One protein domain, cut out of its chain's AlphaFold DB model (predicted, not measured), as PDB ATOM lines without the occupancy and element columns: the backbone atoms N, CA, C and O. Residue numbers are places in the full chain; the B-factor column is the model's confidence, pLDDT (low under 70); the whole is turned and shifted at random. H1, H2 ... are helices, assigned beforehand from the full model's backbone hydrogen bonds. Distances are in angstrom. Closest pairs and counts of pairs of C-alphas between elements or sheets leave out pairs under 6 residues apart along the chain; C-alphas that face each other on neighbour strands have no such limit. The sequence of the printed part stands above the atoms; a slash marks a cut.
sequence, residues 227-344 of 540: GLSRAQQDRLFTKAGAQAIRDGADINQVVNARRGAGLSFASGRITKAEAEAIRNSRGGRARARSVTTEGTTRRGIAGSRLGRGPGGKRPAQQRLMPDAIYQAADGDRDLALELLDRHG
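AT A GLANCE: This is residues 227 to 344 of the 540 residues of an uncharacterized protein of Gordonia sihwensis NBRC 108236 (UniProt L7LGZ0). Short helices joined in part by long loops make an elongated body: H6 lies in the middle of a row, between H2 on one side and H4 on the other, each nearly at right angles to it, and H7 packs on H6 at a steep tilt. At the H2 end, H3 folds back from H2 and H1 makes the far tip of the long axis; the opposite end is made by the loop round Gly 311, which follows the small helix H5. The printed part has 118 residues, with seven named helices in the order H1 to H7 and no named strand; its class is all helix, though under half of the residues, 54, are in named elements. It is compact, with a radius of gyration of the C-alphas of 13.7 A, yet elongated in outline, spanning 46 by 29 by 27 A.

HOW THE PARTS SIT: The longest helix, H7, residues 333 to 342, touches H6, residues 322 to 329, at a steep tilt of 49 degrees, opposite ways; their closest C-alphas, Ala 329 and Ala 336, are 5.2 A apart. H6 touches H4, residues 272 to 280, about perpendicular at 78 degrees, with the closest C-alphas, Ala 275 and Ala 328, 4.2 A apart. H6 also touches H2, residues 239 to 246, about perpendicular at 89 degrees, with the closest C-alphas, Ala 240 and Asp 323, 5.1 A apart. H2 and H6 are the hubs, touching three helices each. H2 and H3, residues 251 to 256, form a helical hairpin: they touch, opposite ways at 36 degrees, a tilt only just steep, and the closest C-alphas, Ile 245 and Ile 251, are 6.0 A apart. H1, residues 230 to 237, and H2 touch only at the corner by their link, with the C-alphas of Asp 234 and Ala 242 closest at 5.2 A. H5, residues 301 to 305, is close to H7 but not clearly touching; their closest C-alphas, Arg 305 and Arg 342, are 6.1 A apart. H1 and H4 are apart. In the seven helices every O i to N i+4 pair is within hydrogen-bond range.

IN THESE COORDINATES: H7 runs 14.1 A from C-alpha 333 at (-25.671, -3.202, -12.202) to C-alpha 342 at (-19.110, 1.202, -23.910). H4 measures 12.2 A, H2 10.6 A, H6 10.4 A and H1 10.3 A, the last beginning at C-alpha 230, (-39.984, -12.615, -18.040). H3 and H5 are shorter, 8.4 A and 6.4 A.

THE WHOLE: The C-alphas farthest apart, Ser 229 and Gly 311, are 46.1 A apart. The printed part has no cut. The links H3 to H4, H4 to H5 and H5 to H6 are long, and residues 291 to 292 and 319 to 320 form a short antiparallel pairing. The mean pLDDT of the printed part is 79.3; residues 259 to 268, 281 to 287, 310 and 313 are under 70.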
ATOM      1  N   GLY A 227     -44.628  -6.987 -23.799       73.94
ATOM      2  CA  GLY A 227     -45.799  -7.868 -23.742       73.94
ATOM      3  C   GLY A 227     -45.492  -9.329 -23.376       73.94
ATOM      4  O   GLY A 227     -46.402 -10.081 -23.015       73.94
ATOM      5  N   LEU A 228     -44.227  -9.757 -23.445       74.19
ATOM      6  CA  LEU A 228     -43.806 -11.110 -23.078       74.19
ATOM      7  C   LEU A 228     -43.624 -11.251 -21.558       74.19
ATOM      8  O   LEU A 228     -43.140 -10.352 -20.875       74.19
ATOM      9  N   SER A 229     -43.916 -12.434 -21.007       79.56
ATOM     10  CA  SER A 229     -43.510 -12.737 -19.624       79.56
ATOM     11  C   SER A 229     -41.984 -12.770 -19.484       79.56
ATOM     12  O   SER A 229     -41.287 -13.084 -20.447       79.56
ATOM     13  N   ARG A 230     -41.443 -12.546 -18.276       77.94
ATOM     14  CA  ARG A 230     -39.984 -12.615 -18.040       77.94
ATOM     15  C   ARG A 230     -39.359 -13.915 -18.548       77.94
ATOM     16  O   ARG A 230     -38.325 -13.872 -19.200       77.94
ATOM     17  N   ALA A 231     -40.024 -15.047 -18.320       72.62
ATOM     18  CA  ALA A 231     -39.564 -16.342 -18.815       72.62
ATOM     19  C   ALA A 231     -39.524 -16.403 -20.353       72.62
ATOM     20  O   ALA A 231     -38.593 -16.961 -20.922       72.62
ATOM     21  N   GLN A 232     -40.504 -15.807 -21.039       72.38
ATOM     22  CA  GLN A 232     -40.521 -15.732 -22.503       72.38
ATOM     23  C   GLN A 232     -39.471 -14.760 -23.043       72.38
ATOM     24  O   GLN A 232     -38.813 -15.085 -24.025       72.38
ATOM     25  N   GLN A 233     -39.281 -13.609 -22.398       80.69
ATOM     26  CA  GLN A 233     -38.204 -12.675 -22.728       80.69
ATOM     27  C   GLN A 233     -36.847 -13.384 -22.629       80.69
ATOM     28  O   GLN A 233     -36.100 -13.418 -23.602       80.69
ATOM     29  N   ASP A 234     -36.568 -14.021 -21.489       79.88
ATOM     30  CA  ASP A 234     -35.315 -14.737 -21.238       79.88
ATOM     31  C   ASP A 234     -35.130 -15.928 -22.187       79.88
ATOM     32  O   ASP A 234     -34.006 -16.257 -22.549       79.88
ATOM     33  N   ARG A 235     -36.209 -16.585 -22.611       72.88
ATOM     34  CA  ARG A 235     -36.143 -17.696 -23.567       72.88
ATOM     35  C   ARG A 235     -35.863 -17.210 -24.990       72.88
ATOM     36  O   ARG A 235     -34.993 -17.760 -25.654       72.88
ATOM     37  N   LEU A 236     -36.575 -16.184 -25.459       74.50
ATOM     38  CA  LEU A 236     -36.484 -15.704 -26.843       74.50
ATOM     39  C   LEU A 236     -35.239 -14.843 -27.093       74.50
ATOM     40  O   LEU A 236     -34.665 -14.904 -28.179       74.50
ATOM     41  N   PHE A 237     -34.804 -14.069 -26.095       80.75
ATOM     42  CA  PHE A 237     -33.682 -13.126 -26.199       80.75
ATOM     43  C   PHE A 237     -32.432 -13.572 -25.423       80.75
ATOM     44  O   PHE A 237     -31.424 -12.865 -25.447       80.75
ATOM     45  N   THR A 238     -32.479 -14.756 -24.796       84.50
ATOM     46  CA  THR A 238     -31.581 -15.238 -23.727       84.50
ATOM     47  C   THR A 238     -31.707 -14.442 -22.426       84.50
ATOM     48  O   THR A 238     -32.120 -13.285 -22.431       84.50
ATOM     49  N   LYS A 239     -31.308 -15.035 -21.293       86.31
ATOM     50  CA  LYS A 239     -31.317 -14.356 -19.981       86.31
ATOM     51  C   LYS A 239     -30.548 -13.031 -20.016       86.31
ATOM     52  O   LYS A 239     -31.067 -12.000 -19.604       86.31
ATOM     53  N   ALA A 240     -29.326 -13.050 -20.551       89.31
ATOM     54  CA  ALA A 240     -28.478 -11.864 -20.620       89.31
ATOM     55  C   ALA A 240     -28.974 -10.839 -21.651       89.31
ATOM     56  O   ALA A 240     -28.914  -9.639 -21.399       89.31
ATOM     57  N   GLY A 241     -29.484 -11.287 -22.806       89.88
ATOM     58  CA  GLY A 241     -30.041 -10.369 -23.801       89.88
ATOM     59  C   GLY A 241     -31.333  -9.711 -23.318       89.88
ATOM     60  O   GLY A 241     -31.479  -8.498 -23.432       89.88
ATOM     61  N   ALA A 242     -32.233 -10.476 -22.699       89.94
ATOM     62  CA  ALA A 242     -33.443  -9.945 -22.082       89.94
ATOM     63  C   ALA A 242     -33.126  -8.963 -20.950       89.94
ATOM     64  O   ALA A 242     -33.755  -7.910 -20.867       89.94
ATOM     65  N   GLN A 243     -32.137  -9.271 -20.106       92.69
ATOM     66  CA  GLN A 243     -31.711  -8.352 -19.053       92.69
ATOM     67  C   GLN A 243     -31.127  -7.055 -19.634       92.69
ATOM     68  O   GLN A 243     -31.541  -5.987 -19.197       92.69
ATOM     69  N   ALA A 244     -30.300  -7.127 -20.687       93.50
ATOM     70  CA  ALA A 244     -29.802  -5.936 -21.386       93.50
ATOM     71  C   ALA A 244     -30.945  -5.047 -21.886       93.50
ATOM     72  O   ALA A 244     -30.925  -3.836 -21.681       93.50
ATOM     73  N   ILE A 245     -31.962  -5.645 -22.516       91.62
ATOM     74  CA  ILE A 245     -33.130  -4.913 -23.022       91.62
ATOM     75  C   ILE A 245     -33.888  -4.252 -21.860       91.62
ATOM     76  O   ILE A 245     -34.232  -3.072 -21.946       91.62
ATOM     77  N   ARG A 246     -34.106  -4.957 -20.740       92.06
ATOM     78  CA  ARG A 246     -34.727  -4.377 -19.532       92.06
ATOM     79  C   ARG A 246     -33.922  -3.208 -18.963       92.06
ATOM     80  O   ARG A 246     -34.522  -2.234 -18.525       92.06
ATOM     81  N   ASP A 247     -32.597  -3.289 -19.028       91.94
ATOM     82  CA  ASP A 247     -31.666  -2.249 -18.579       91.94
ATOM     83  C   ASP A 247     -31.507  -1.084 -19.580       91.94
ATOM     84  O   ASP A 247     -30.736  -0.159 -19.336       91.94
ATOM     85  N   GLY A 248     -32.271  -1.082 -20.680       89.19
ATOM     86  CA  GLY A 248     -32.350   0.033 -21.631       89.19
ATOM     87  C   GLY A 248     -31.527  -0.150 -22.905       89.19
ATOM     88  O   GLY A 248     -31.392   0.792 -23.685       89.19
ATOM     89  N   ALA A 249     -30.976  -1.342 -23.145       91.69
ATOM     90  CA  ALA A 249     -30.311  -1.632 -24.406       91.69
ATOM     91  C   ALA A 249     -31.289  -1.615 -25.583       91.69
ATOM     92  O   ALA A 249     -32.416  -2.112 -25.502       91.69
ATOM     93  N   ASP A 250     -30.804  -1.096 -26.707       89.75
ATOM     94  CA  ASP A 250     -31.492  -1.154 -27.984       89.75
ATOM     95  C   ASP A 250     -31.655  -2.617 -28.417       89.75
ATOM     96  O   ASP A 250     -30.689  -3.380 -28.554       89.75
ATOM     97  N   ILE A 251     -32.909  -3.007 -28.644       86.69
ATOM     98  CA  ILE A 251     -33.281  -4.383 -28.974       86.69
ATOM     99  C   ILE A 251     -32.638  -4.855 -30.286       86.69
ATOM    100  O   ILE A 251     -32.214  -6.008 -30.381       86.69
ATOM    101  N   ASN A 252     -32.465  -3.966 -31.273       85.31
ATOM    102  CA  ASN A 252     -31.794  -4.304 -32.525       85.31
ATOM    103  C   ASN A 252     -30.308  -4.599 -32.289       85.31
ATOM    104  O   ASN A 252     -29.780  -5.540 -32.883       85.31
ATOM    105  N   GLN A 253     -29.622  -3.835 -31.435       89.00
ATOM    106  CA  GLN A 253     -28.220  -4.076 -31.088       89.00
ATOM    107  C   GLN A 253     -28.041  -5.415 -30.372       89.00
ATOM    108  O   GLN A 253     -27.131  -6.167 -30.716       89.00
ATOM    109  N   VAL A 254     -28.925  -5.736 -29.423       89.31
ATOM    110  CA  VAL A 254     -28.876  -6.994 -28.663       89.31
ATOM    111  C   VAL A 254     -29.099  -8.205 -29.567       89.31
ATOM    112  O   VAL A 254     -28.339  -9.174 -29.503       89.31
ATOM    113  N   VAL A 255     -30.110  -8.158 -30.438       85.94
ATOM    114  CA  VAL A 255     -30.427  -9.281 -31.331       85.94
ATOM    115  C   VAL A 255     -29.374  -9.442 -32.425       85.94
ATOM    116  O   VAL A 255     -28.895 -10.555 -32.652       85.94
ATOM    117  N   ASN A 256     -28.968  -8.351 -33.080       84.31
ATOM    118  CA  ASN A 256     -28.002  -8.427 -34.176       84.31
ATOM    119  C   ASN A 256     -26.596  -8.778 -33.700       84.31
ATOM    120  O   ASN A 256     -25.865  -9.387 -34.466       84.31
ATOM    121  N   ALA A 257     -26.224  -8.498 -32.448       84.62
ATOM    122  CA  ALA A 257     -24.947  -8.948 -31.897       84.62
ATOM    123  C   ALA A 257     -24.760 -10.478 -31.991       84.62
ATOM    124  O   ALA A 257     -23.634 -10.956 -32.089       84.62
ATOM    125  N   ARG A 258     -25.858 -11.247 -32.040       76.25
ATOM    126  CA  ARG A 258     -25.858 -12.712 -32.207       76.25
ATOM    127  C   ARG A 258     -25.872 -13.174 -33.673       76.25
ATOM    128  O   ARG A 258     -25.935 -14.379 -33.935       76.25
ATOM    129  N   ARG A 259     -25.893 -12.263 -34.650       68.06
ATOM    130  CA  ARG A 259     -25.866 -12.611 -36.079       68.06
ATOM    131  C   ARG A 259     -24.468 -13.128 -36.451       68.06
ATOM    132  O   ARG A 259     -23.469 -12.633 -35.949       68.06
ATOM    133  N   GLY A 260     -24.405 -14.195 -37.252       54.12
ATOM    134  CA  GLY A 260     -23.141 -14.831 -37.661       54.12
ATOM    135  C   GLY A 260     -22.463 -15.716 -36.605       54.12
ATOM    136  O   GLY A 260     -21.478 -16.373 -36.915       54.12
ATOM    137  N   ALA A 261     -23.006 -15.801 -35.388       51.69
ATOM    138  CA  ALA A 261     -22.388 -16.532 -34.283       51.69
ATOM    139  C   ALA A 261     -22.573 -18.070 -34.340       51.69
ATOM    140  O   ALA A 261     -22.168 -18.757 -33.417       51.69
ATOM    141  N   GLY A 262     -23.160 -18.650 -35.396       44.00
ATOM    142  CA  GLY A 262     -23.380 -20.107 -35.504       44.00
ATOM    143  C   GLY A 262     -24.120 -20.745 -34.306       44.00
ATOM    144  O   GLY A 262     -24.571 -20.063 -33.388       44.00
ATOM    145  N   LEU A 263     -24.256 -22.074 -34.301       33.62
ATOM    146  CA  LEU A 263     -24.749 -22.837 -33.136       33.62
ATOM    147  C   LEU A 263     -23.701 -22.914 -32.001       33.62
ATOM    148  O   LEU A 263     -24.027 -23.265 -30.872       33.62
ATOM    149  N   SER A 264     -22.448 -22.542 -32.284       34.09
ATOM    150  CA  SER A 264     -21.290 -22.702 -31.393       34.09
ATOM    151  C   SER A 264     -21.106 -21.588 -30.355       34.09
ATOM    152  O   SER A 264     -20.262 -21.717 -29.473       34.09
ATOM    153  N   PHE A 265     -21.865 -20.492 -30.437       43.19
ATOM    154  CA  PHE A 265     -21.763 -19.364 -29.497       43.19
ATOM    155  C   PHE A 265     -22.963 -19.252 -28.551       43.19
ATOM    156  O   PHE A 265     -23.125 -18.235 -27.868       43.19
ATOM    157  N   ALA A 266     -23.796 -20.294 -28.470       41.00
ATOM    158  CA  ALA A 266     -24.725 -20.445 -27.361       41.00
ATOM    159  C   ALA A 266     -23.922 -20.382 -26.049       41.00
ATOM    160  O   ALA A 266     -23.180 -21.298 -25.706       41.00
ATOM    161  N   SER A 267     -24.033 -19.260 -25.332       50.88
ATOM    162  CA  SER A 267     -23.518 -19.084 -23.970       50.88
ATOM    163  C   SER A 267     -22.035 -19.436 -23.775       50.88
ATOM    164  O   SER A 267     -21.688 -20.272 -22.943       50.88
ATOM    165  N   GLY A 268     -21.129 -18.772 -24.499       60.56
ATOM    166  CA  GLY A 268     -19.703 -18.837 -24.172       60.56
ATOM    167  C   GLY A 268     -19.455 -18.309 -22.755       60.56
ATOM    168  O   GLY A 268     -19.500 -17.098 -22.526       60.56
ATOM    169  N   ARG A 269     -19.235 -19.217 -21.799       70.56
ATOM    170  CA  ARG A 269     -18.848 -18.879 -20.427       70.56
ATOM    171  C   ARG A 269     -17.464 -18.229 -20.468       70.56
ATOM    172  O   ARG A 269     -16.538 -18.809 -21.035       70.56
ATOM    173  N   ILE A 270     -17.328 -17.031 -19.908       80.25
ATOM    174  CA  ILE A 270     -16.016 -16.401 -19.751       80.25
ATOM    175  C   ILE A 270     -15.327 -16.984 -18.515       80.25
ATOM    176  O   ILE A 270     -15.971 -17.406 -17.553       80.25
ATOM    177  N   THR A 271     -14.003 -17.048 -18.545       83.88
ATOM    178  CA  THR A 271     -13.203 -17.474 -17.393       83.88
ATOM    179  C   THR A 271     -13.197 -16.392 -16.310       83.88
ATOM    180  O   THR A 271     -13.417 -15.215 -16.595       83.88
ATOM    181  N   LYS A 272     -12.886 -16.763 -15.060       84.38
ATOM    182  CA  LYS A 272     -12.730 -15.786 -13.965       84.38
ATOM    183  C   LYS A 272     -11.673 -14.722 -14.286       84.38
ATOM    184  O   LYS A 272     -11.898 -13.549 -14.017       84.38
ATOM    185  N   ALA A 273     -10.570 -15.126 -14.921       82.94
ATOM    186  CA  ALA A 273      -9.511 -14.215 -15.354       82.94
ATOM    187  C   ALA A 273      -9.995 -13.237 -16.438       82.94
ATOM    188  O   ALA A 273      -9.671 -12.055 -16.392       82.94
ATOM    189  N   GLU A 274     -10.807 -13.704 -17.395       83.00
ATOM    190  CA  GLU A 274     -11.433 -12.829 -18.397       83.00
ATOM    191  C   GLU A 274     -12.422 -11.855 -17.743       83.00
ATOM    192  O   GLU A 274     -12.390 -10.666 -18.051       83.00
ATOM    193  N   ALA A 275     -13.258 -12.327 -16.813       85.31
ATOM    194  CA  ALA A 275     -14.191 -11.484 -16.066       85.31
ATOM    195  C   ALA A 275     -13.454 -10.383 -15.290       85.31
ATOM    196  O   ALA A 275     -13.779  -9.206 -15.425       85.31
ATOM    197  N   GLU A 276     -12.414 -10.746 -14.540       84.31
ATOM    198  CA  GLU A 276     -11.586  -9.799 -13.793       84.31
ATOM    199  C   GLU A 276     -10.877  -8.794 -14.711       84.31
ATOM    200  O   GLU A 276     -10.898  -7.592 -14.443       84.31
ATOM    201  N   ALA A 277     -10.324  -9.256 -15.836       84.31
ATOM    202  CA  ALA A 277      -9.710  -8.376 -16.825       84.31
ATOM    203  C   ALA A 277     -10.720  -7.376 -17.408       84.31
ATOM    204  O   ALA A 277     -10.379  -6.210 -17.599       84.31
ATOM    205  N   ILE A 278     -11.963  -7.800 -17.668       85.69
ATOM    206  CA  ILE A 278     -13.031  -6.911 -18.140       85.69
ATOM    207  C   ILE A 278     -13.362  -5.868 -17.065       85.69
ATOM    208  O   ILE A 278     -13.334  -4.676 -17.381       85.69
ATOM    209  N   ARG A 279     -13.582  -6.282 -15.808       85.06
ATOM    210  CA  ARG A 279     -13.893  -5.374 -14.684       85.06
ATOM    211  C   ARG A 279     -12.818  -4.310 -14.474       85.06
ATOM    212  O   ARG A 279     -13.121  -3.129 -14.342       85.06
ATOM    213  N   ASN A 280     -11.556  -4.727 -14.494       78.94
ATOM    214  CA  ASN A 280     -10.421  -3.857 -14.192       78.94
ATOM    215  C   ASN A 280      -9.935  -3.045 -15.403       78.94
ATOM    216  O   ASN A 280      -9.061  -2.186 -15.268       78.94
ATOM    217  N   SER A 281     -10.491  -3.276 -16.598       68.62
ATOM    218  CA  SER A 281     -10.092  -2.566 -17.815       68.62
ATOM    219  C   SER A 281     -10.649  -1.134 -17.877       68.62
ATOM    220  O   SER A 281     -11.539  -0.812 -18.668       68.62
ATOM    221  N   ARG A 282     -10.059  -0.227 -17.090       54.44
ATOM    222  CA  ARG A 282     -10.161   1.231 -17.284       54.44
ATOM    223  C   ARG A 282      -9.301   1.643 -18.487       54.44
ATOM    224  O   ARG A 282      -8.199   2.149 -18.317       54.44
ATOM    225  N   GLY A 283      -9.761   1.361 -19.708       52.47
ATOM    226  CA  GLY A 283      -9.081   1.828 -20.933       52.47
ATOM    227  C   GLY A 283      -8.776   0.789 -22.016       52.47
ATOM    228  O   GLY A 283      -8.125   1.130 -22.999       52.47
ATOM    229  N   GLY A 284      -9.293  -0.439 -21.909       53.84
ATOM    230  CA  GLY A 284      -9.415  -1.335 -23.063       53.84
ATOM    231  C   GLY A 284      -8.224  -2.231 -23.380       53.84
ATOM    232  O   GLY A 284      -7.114  -1.754 -23.592       53.84
ATOM    233  N   ARG A 285      -8.510  -3.540 -23.461       58.16
ATOM    234  CA  ARG A 285      -7.759  -4.631 -24.139       58.16
ATOM    235  C   ARG A 285      -8.182  -6.020 -23.649       58.16
ATOM    236  O   ARG A 285      -7.698  -7.006 -24.201       58.16
ATOM    237  N   ALA A 286      -9.059  -6.107 -22.645       63.44
ATOM    238  CA  ALA A 286      -9.575  -7.380 -22.159       63.44
ATOM    239  C   ALA A 286     -10.201  -8.162 -23.322       63.44
ATOM    240  O   ALA A 286     -11.094  -7.667 -24.014       63.44
ATOM    241  N   ARG A 287      -9.656  -9.354 -23.575       69.25
ATOM    242  CA  ARG A 287     -10.185 -10.277 -24.575       69.25
ATOM    243  C   ARG A 287     -11.186 -11.199 -23.906       69.25
ATOM    244  O   ARG A 287     -10.968 -11.617 -22.775       69.25
ATOM    245  N   ALA A 288     -12.250 -11.530 -24.622       71.88
ATOM    246  CA  ALA A 288     -13.231 -12.504 -24.176       71.88
ATOM    247  C   ALA A 288     -13.582 -13.457 -25.314       71.88
ATOM    248  O   ALA A 288     -13.463 -13.119 -26.494       71.88
ATOM    249  N   ARG A 289     -14.053 -14.650 -24.952       71.62
ATOM    250  CA  ARG A 289     -14.538 -15.640 -25.924       71.62
ATOM    251  C   ARG A 289     -15.913 -15.285 -26.486       71.62
ATOM    252  O   ARG A 289     -16.175 -15.542 -27.655       71.62
ATOM    253  N   SER A 290     -16.782 -14.671 -25.681       77.06
ATOM    254  CA  SER A 290     -18.135 -14.290 -26.101       77.06
ATOM    255  C   SER A 290     -18.156 -12.845 -26.616       77.06
ATOM    256  O   SER A 290     -18.425 -11.887 -25.884       77.06
ATOM    257  N   VAL A 291     -17.796 -12.699 -27.894       81.88
ATOM    258  CA  VAL A 291     -17.655 -11.426 -28.620       81.88
ATOM    259  C   VAL A 291     -18.392 -11.465 -29.953       81.88
ATOM    260  O   VAL A 291     -18.686 -12.534 -30.477       81.88
ATOM    261  N   THR A 292     -18.651 -10.292 -30.521       81.56
ATOM    262  CA  THR A 292     -19.259 -10.149 -31.847       81.56
ATOM    263  C   THR A 292     -18.494  -9.148 -32.711       81.56
ATOM    264  O   THR A 292     -17.829  -8.236 -32.214       81.56
ATOM    265  N   THR A 293     -18.570  -9.315 -34.027       82.12
ATOM    266  CA  THR A 293     -18.061  -8.346 -35.011       82.12
ATOM    267  C   THR A 293     -19.166  -7.434 -35.542       82.12
ATOM    268  O   THR A 293     -18.879  -6.427 -36.196       82.12
ATOM    269  N   GLU A 294     -20.423  -7.729 -35.218       82.44
ATOM    270  CA  GLU A 294     -21.581  -6.975 -35.678       82.44
ATOM    271  C   GLU A 294     -21.543  -5.543 -35.144       82.44
ATOM    272  O   GLU A 294     -21.173  -5.288 -33.997       82.44
ATOM    273  N   GLY A 295     -21.876  -4.572 -35.995       80.44
ATOM    274  CA  GLY A 295     -21.853  -3.147 -35.640       80.44
ATOM    275  C   GLY A 295     -20.466  -2.537 -35.367       80.44
ATOM    276  O   GLY A 295     -20.396  -1.371 -34.984       80.44
ATOM    277  N   THR A 296     -19.357  -3.262 -35.579       84.69
ATOM    278  CA  THR A 296     -17.986  -2.763 -35.303       84.69
ATOM    279  C   THR A 296     -17.355  -1.942 -36.444       84.69
ATOM    280  O   THR A 296     -16.235  -1.421 -36.327       84.69
ATOM    281  N   THR A 297     -18.065  -1.781 -37.565       81.81
ATOM    282  CA  THR A 297     -17.615  -0.989 -38.725       81.81
ATOM    283  C   THR A 297     -17.519   0.504 -38.390       81.81
ATOM    284  O   THR A 297     -18.052   0.949 -37.378       81.81
ATOM    285  N   ARG A 298     -16.841   1.309 -39.227       76.75
ATOM    286  CA  ARG A 298     -16.677   2.766 -38.991       76.75
ATOM    287  C   ARG A 298     -17.995   3.521 -38.849       76.75
ATOM    288  O   ARG A 298     -18.037   4.521 -38.150       76.75
ATOM    289  N   ARG A 299     -19.039   3.032 -39.515       77.50
ATOM    290  CA  ARG A 299     -20.378   3.625 -39.512       77.50
ATOM    291  C   ARG A 299     -21.281   3.051 -38.414       77.50
ATOM    292  O   ARG A 299     -22.382   3.545 -38.228       77.50
ATOM    293  N   GLY A 300     -20.850   1.992 -37.725       80.06
ATOM    294  CA  GLY A 300     -21.632   1.346 -36.674       80.06
ATOM    295  C   GLY A 300     -21.429   2.005 -35.309       80.06
ATOM    296  O   GLY A 300     -20.321   2.424 -34.981       80.06
ATOM    297  N   ILE A 301     -22.490   2.041 -34.498       83.44
ATOM    298  CA  ILE A 301     -22.504   2.659 -33.158       83.44
ATOM    299  C   ILE A 301     -21.452   2.027 -32.238       83.44
ATOM    300  O   ILE A 301     -20.680   2.724 -31.588       83.44
ATOM    301  N   ALA A 302     -21.358   0.697 -32.209       82.75
ATOM    302  CA  ALA A 302     -20.320   0.039 -31.421       82.75
ATOM    303  C   ALA A 302     -18.921   0.355 -31.968       82.75
ATOM    304  O   ALA A 302     -17.987   0.588 -31.212       82.75
ATOM    305  N   GLY A 303     -18.769   0.424 -33.291       82.56
ATOM    306  CA  GLY A 303     -17.510   0.790 -33.924       82.56
ATOM    307  C   GLY A 303     -17.051   2.228 -33.663       82.56
ATOM    308  O   GLY A 303     -15.845   2.470 -33.736       82.56
ATOM    309  N   SER A 304     -17.951   3.179 -33.392       82.12
ATOM    310  CA  SER A 304     -17.565   4.531 -32.969       82.12
ATOM    311  C   SER A 304     -17.146   4.555 -31.498       82.12
ATOM    312  O   SER A 304     -16.124   5.157 -31.176       82.12
ATOM    313  N   ARG A 305     -17.853   3.826 -30.624       84.06
ATOM    314  CA  ARG A 305     -17.548   3.758 -29.183       84.06
ATOM    315  C   ARG A 305     -16.280   2.976 -28.846       84.06
ATOM    316  O   ARG A 305     -15.524   3.377 -27.970       84.06
ATOM    317  N   LEU A 306     -16.003   1.893 -29.570       84.25
ATOM    318  CA  LEU A 306     -14.819   1.052 -29.346       84.25
ATOM    319  C   LEU A 306     -13.523   1.664 -29.893       84.25
ATOM    320  O   LEU A 306     -12.454   1.078 -29.721       84.25
ATOM    321  N   GLY A 307     -13.605   2.803 -30.588       80.94
ATOM    322  CA  GLY A 307     -12.463   3.438 -31.233       80.94
ATOM    323  C   GLY A 307     -11.820   2.573 -32.324       80.94
ATOM    324  O   GLY A 307     -12.321   1.517 -32.725       80.94
ATOM    325  N   ARG A 308     -10.673   3.026 -32.839       82.62
ATOM    326  CA  ARG A 308      -9.926   2.331 -33.899       82.62
ATOM    327  C   ARG A 308      -8.546   1.924 -33.422       82.62
ATOM    328  O   ARG A 308      -7.846   2.701 -32.787       82.62
ATOM    329  N   GLY A 309      -8.178   0.688 -33.746       74.44
ATOM    330  CA  GLY A 309      -6.837   0.186 -33.500       74.44
ATOM    331  C   GLY A 309      -5.822   0.731 -34.515       74.44
ATOM    332  O   GLY A 309      -6.208   1.391 -35.491       74.44
ATOM    333  N   PRO A 310      -4.532   0.408 -34.326       67.75
ATOM    334  CA  PRO A 310      -3.471   0.765 -35.263       67.75
ATOM    335  C   PRO A 310      -3.829   0.350 -36.699       67.75
ATOM    336  O   PRO A 310      -4.258  -0.779 -36.945       67.75
ATOM    337  N   GLY A 311      -3.717   1.284 -37.647       70.75
ATOM    338  CA  GLY A 311      -4.061   1.064 -39.057       70.75
ATOM    339  C   GLY A 311      -5.544   1.235 -39.424       70.75
ATOM    340  O   GLY A 311      -5.907   0.998 -40.573       70.75
ATOM    341  N   GLY A 312      -6.428   1.630 -38.497       70.19
ATOM    342  CA  GLY A 312      -7.769   2.165 -38.805       70.19
ATOM    343  C   GLY A 312      -8.781   1.198 -39.448       70.19
ATOM    344  O   GLY A 312      -9.889   1.611 -39.818       70.19
ATOM    345  N   LYS A 313      -8.415  -0.081 -39.609       69.19
ATOM    346  CA  LYS A 313      -9.238  -1.128 -40.243       69.19
ATOM    347  C   LYS A 313     -10.052  -1.951 -39.237       69.19
ATOM    348  O   LYS A 313     -11.132  -2.415 -39.583       69.19
ATOM    349  N   ARG A 314      -9.581  -2.108 -37.995       72.00
ATOM    350  CA  ARG A 314     -10.237  -2.905 -36.937       72.00
ATOM    351  C   ARG A 314     -10.590  -2.038 -35.718       72.00
ATOM    352  O   ARG A 314      -9.941  -1.006 -35.516       72.00
ATOM    353  N   PRO A 315     -11.630  -2.394 -34.940       76.31
ATOM    354  CA  PRO A 315     -11.932  -1.695 -33.691       76.31
ATOM    355  C   PRO A 315     -10.763  -1.834 -32.703       76.31
ATOM    356  O   PRO A 315     -10.042  -2.833 -32.744       76.31
ATOM    357  N   ALA A 316     -10.548  -0.832 -31.843       77.62
ATOM    358  CA  ALA A 316      -9.449  -0.876 -30.868       77.62
ATOM    359  C   ALA A 316      -9.668  -1.951 -29.790       77.62
ATOM    360  O   ALA A 316      -8.715  -2.408 -29.159       77.62
ATOM    361  N   GLN A 317     -10.924  -2.357 -29.591       80.25
ATOM    362  CA  GLN A 317     -11.358  -3.332 -28.598       80.25
ATOM    363  C   GLN A 317     -12.385  -4.297 -29.208       80.25
ATOM    364  O   GLN A 317     -13.066  -3.965 -30.182       80.25
ATOM    365  N   GLN A 318     -12.503  -5.497 -28.636       85.62
ATOM    366  CA  GLN A 318     -13.560  -6.438 -29.010       85.62
ATOM    367  C   GLN A 318     -14.925  -5.909 -28.541       85.62
ATOM    368  O   GLN A 318     -15.035  -5.318 -27.466       85.62
ATOM    369  N   ARG A 319     -15.983  -6.141 -29.328       87.06
ATOM    370  CA  ARG A 319     -17.353  -5.901 -28.865       87.06
ATOM    371  C   ARG A 319     -17.800  -7.105 -28.041       87.06
ATOM    372  O   ARG A 319     -17.992  -8.183 -28.599       87.06
ATOM    373  N   LEU A 320     -17.939  -6.926 -26.730       88.88
ATOM    374  CA  LEU A 320     -18.456  -7.966 -25.841       88.88
ATOM    375  C   LEU A 320     -19.935  -8.237 -26.134       88.88
ATOM    376  O   LEU A 320     -20.682  -7.316 -26.466       88.88
ATOM    377  N   MET A 321     -20.358  -9.491 -25.997       88.50
ATOM    378  CA  MET A 321     -21.775  -9.869 -25.995       88.50
ATOM    379  C   MET A 321     -22.434  -9.540 -24.647       88.50
ATOM    380  O   MET A 321     -21.732  -9.541 -23.633       88.50
ATOM    381  N   PRO A 322     -23.771  -9.361 -24.583       90.88
ATOM    382  CA  PRO A 322     -24.478  -9.194 -23.312       90.88
ATOM    383  C   PRO A 322     -24.144 -10.292 -22.293       90.88
ATOM    384  O   PRO A 322     -23.921  -9.998 -21.125       90.88
ATOM    385  N   ASP A 323     -24.016 -11.550 -22.733       87.38
ATOM    386  CA  ASP A 323     -23.648 -12.669 -21.856       87.38
ATOM    387  C   ASP A 323     -22.282 -12.469 -21.177       87.38
ATOM    388  O   ASP A 323     -22.153 -12.771 -19.994       87.38
ATOM    389  N   ALA A 324     -21.275 -11.950 -21.891       87.94
ATOM    390  CA  ALA A 324     -19.964 -11.644 -21.310       87.94
ATOM    391  C   ALA A 324     -20.025 -10.435 -20.373       87.94
ATOM    392  O   ALA A 324     -19.379 -10.441 -19.329       87.94
ATOM    393  N   ILE A 325     -20.808  -9.414 -20.735       91.19
ATOM    394  CA  ILE A 325     -20.973  -8.196 -19.938       91.19
ATOM    395  C   ILE A 325     -21.559  -8.533 -18.566       91.19
ATOM    396  O   ILE A 325     -20.962  -8.181 -17.553       91.19
ATOM    397  N   TYR A 326     -22.667  -9.276 -18.516       91.62
ATOM    398  CA  TYR A 326     -23.287  -9.644 -17.241       91.62
ATOM    399  C   TYR A 326     -22.457 -10.649 -16.436       91.62
ATOM    400  O   TYR A 326     -22.443 -10.567 -15.212       91.62
ATOM    401  N   GLN A 327     -21.727 -11.563 -17.090       90.06
ATOM    402  CA  GLN A 327     -20.786 -12.448 -16.389       90.06
ATOM    403  C   GLN A 327     -19.612 -11.677 -15.772       90.06
ATOM    404  O   GLN A 327     -19.162 -12.027 -14.688       90.06
ATOM    405  N   ALA A 328     -19.109 -10.639 -16.446       88.62
ATOM    406  CA  ALA A 328     -18.038  -9.806 -15.911       88.62
ATOM    407  C   ALA A 328     -18.534  -8.900 -14.779       88.62
ATOM    408  O   ALA A 328     -17.847  -8.750 -13.770       88.62
ATOM    409  N   ALA A 329     -19.727  -8.326 -14.942       90.62
ATOM    410  CA  ALA A 329     -20.352  -7.453 -13.960       90.62
ATOM    411  C   ALA A 329     -20.703  -8.177 -12.650       90.62
ATOM    412  O   ALA A 329     -20.668  -7.556 -11.596       90.62
ATOM    413  N   ASP A 330     -20.992  -9.483 -12.703       89.75
ATOM    414  CA  ASP A 330     -21.147 -10.341 -11.515       89.75
ATOM    415  C   ASP A 330     -22.168  -9.795 -10.495       89.75
ATOM    416  O   ASP A 330     -21.963  -9.806  -9.287       89.75
ATOM    417  N   GLY A 331     -23.280  -9.259 -11.012       87.44
ATOM    418  CA  GLY A 331     -24.350  -8.653 -10.213       87.44
ATOM    419  C   GLY A 331     -24.218  -7.145  -9.981       87.44
ATOM    420  O   GLY A 331     -25.193  -6.527  -9.554       87.44
ATOM    421  N   ASP A 332     -23.084  -6.526 -10.319       88.81
ATOM    422  CA  ASP A 332     -22.928  -5.069 -10.297       88.81
ATOM    423  C   ASP A 332     -23.668  -4.430 -11.482       88.81
ATOM    424  O   ASP A 332     -23.236  -4.474 -12.639       88.81
ATOM    425  N   ARG A 333     -24.824  -3.832 -11.188       90.44
ATOM    426  CA  ARG A 333     -25.671  -3.202 -12.202       90.44
ATOM    427  C   ARG A 333     -25.015  -1.978 -12.841       90.44
ATOM    428  O   ARG A 333     -25.191  -1.779 -14.042       90.44
ATOM    429  N   ASP A 334     -24.286  -1.168 -12.081       89.94
ATOM    430  CA  ASP A 334     -23.693   0.064 -12.608       89.94
ATOM    431  C   ASP A 334     -22.559  -0.273 -13.577       89.94
ATOM    432  O   ASP A 334     -22.493   0.278 -14.680       89.94
ATOM    433  N   LEU A 335     -21.751  -1.279 -13.232       90.12
ATOM    434  CA  LEU A 335     -20.740  -1.812 -14.135       90.12
ATOM    435  C   LEU A 335     -21.358  -2.455 -15.386       90.12
ATOM    436  O   LEU A 335     -20.851  -2.266 -16.494       90.12
ATOM    437  N   ALA A 336     -22.466  -3.190 -15.246       91.94
ATOM    438  CA  ALA A 336     -23.173  -3.758 -16.394       91.94
ATOM    439  C   ALA A 336     -23.654  -2.664 -17.361       91.94
ATOM    440  O   ALA A 336     -23.454  -2.788 -18.570       91.94
ATOM    441  N   LEU A 337     -24.237  -1.577 -16.844       92.44
ATOM    442  CA  LEU A 337     -24.682  -0.434 -17.645       92.44
ATOM    443  C   LEU A 337     -23.515   0.286 -18.327       92.44
ATOM    444  O   LEU A 337     -23.604   0.591 -19.516       92.44
ATOM    445  N   GLU A 338     -22.407   0.503 -17.615       90.56
ATOM    446  CA  GLU A 338     -21.198   1.104 -18.185       90.56
ATOM    447  C   GLU A 338     -20.656   0.262 -19.350       90.56
ATOM    448  O   GLU A 338     -20.326   0.783 -20.418       90.56
ATOM    449  N   LEU A 339     -20.597  -1.060 -19.174       90.69
ATOM    450  CA  LEU A 339     -20.152  -1.983 -20.213       90.69
ATOM    451  C   LEU A 339     -21.136  -2.029 -21.394       90.69
ATOM    452  O   LEU A 339     -20.703  -2.017 -22.549       90.69
ATOM    453  N   LEU A 340     -22.450  -2.041 -21.147       92.56
ATOM    454  CA  LEU A 340     -23.461  -1.969 -22.208       92.56
ATOM    455  C   LEU A 340     -23.327  -0.679 -23.025       92.56
ATOM    456  O   LEU A 340     -23.396  -0.727 -24.258       92.56
ATOM    457  N   ASP A 341     -23.084   0.457 -22.372       91.25
ATOM    458  CA  ASP A 341     -22.838   1.718 -23.061       91.25
ATOM    459  C   ASP A 341     -21.542   1.656 -23.879       91.25
ATOM    460  O   ASP A 341     -21.557   1.821 -25.101       91.25
ATOM    461  N   ARG A 342     -20.422   1.294 -23.253       87.62
ATOM    462  CA  ARG A 342     -19.110   1.202 -23.910       87.62
ATOM    463  C   ARG A 342     -19.127   0.309 -25.154       87.62
ATOM    464  O   ARG A 342     -18.498   0.632 -26.162       87.62
ATOM    465  N   HIS A 343     -19.873  -0.794 -25.114       89.25
ATOM    466  CA  HIS A 343     -19.984  -1.747 -26.222       89.25
ATOM    467  C   HIS A 343     -21.130  -1.446 -27.210       89.25
ATOM    468  O   HIS A 343     -21.392  -2.247 -28.117       89.25
ATOM    469  N   GLY A 344     -21.765  -0.275 -27.097       88.69
ATOM    470  CA  GLY A 344     -22.715   0.242 -28.085       88.69
ATOM    471  C   GLY A 344     -24.080  -0.433 -28.061       88.69
ATOM    472  O   GLY A 344     -24.678  -0.601 -29.122       88.69
TER     473      GLY A 344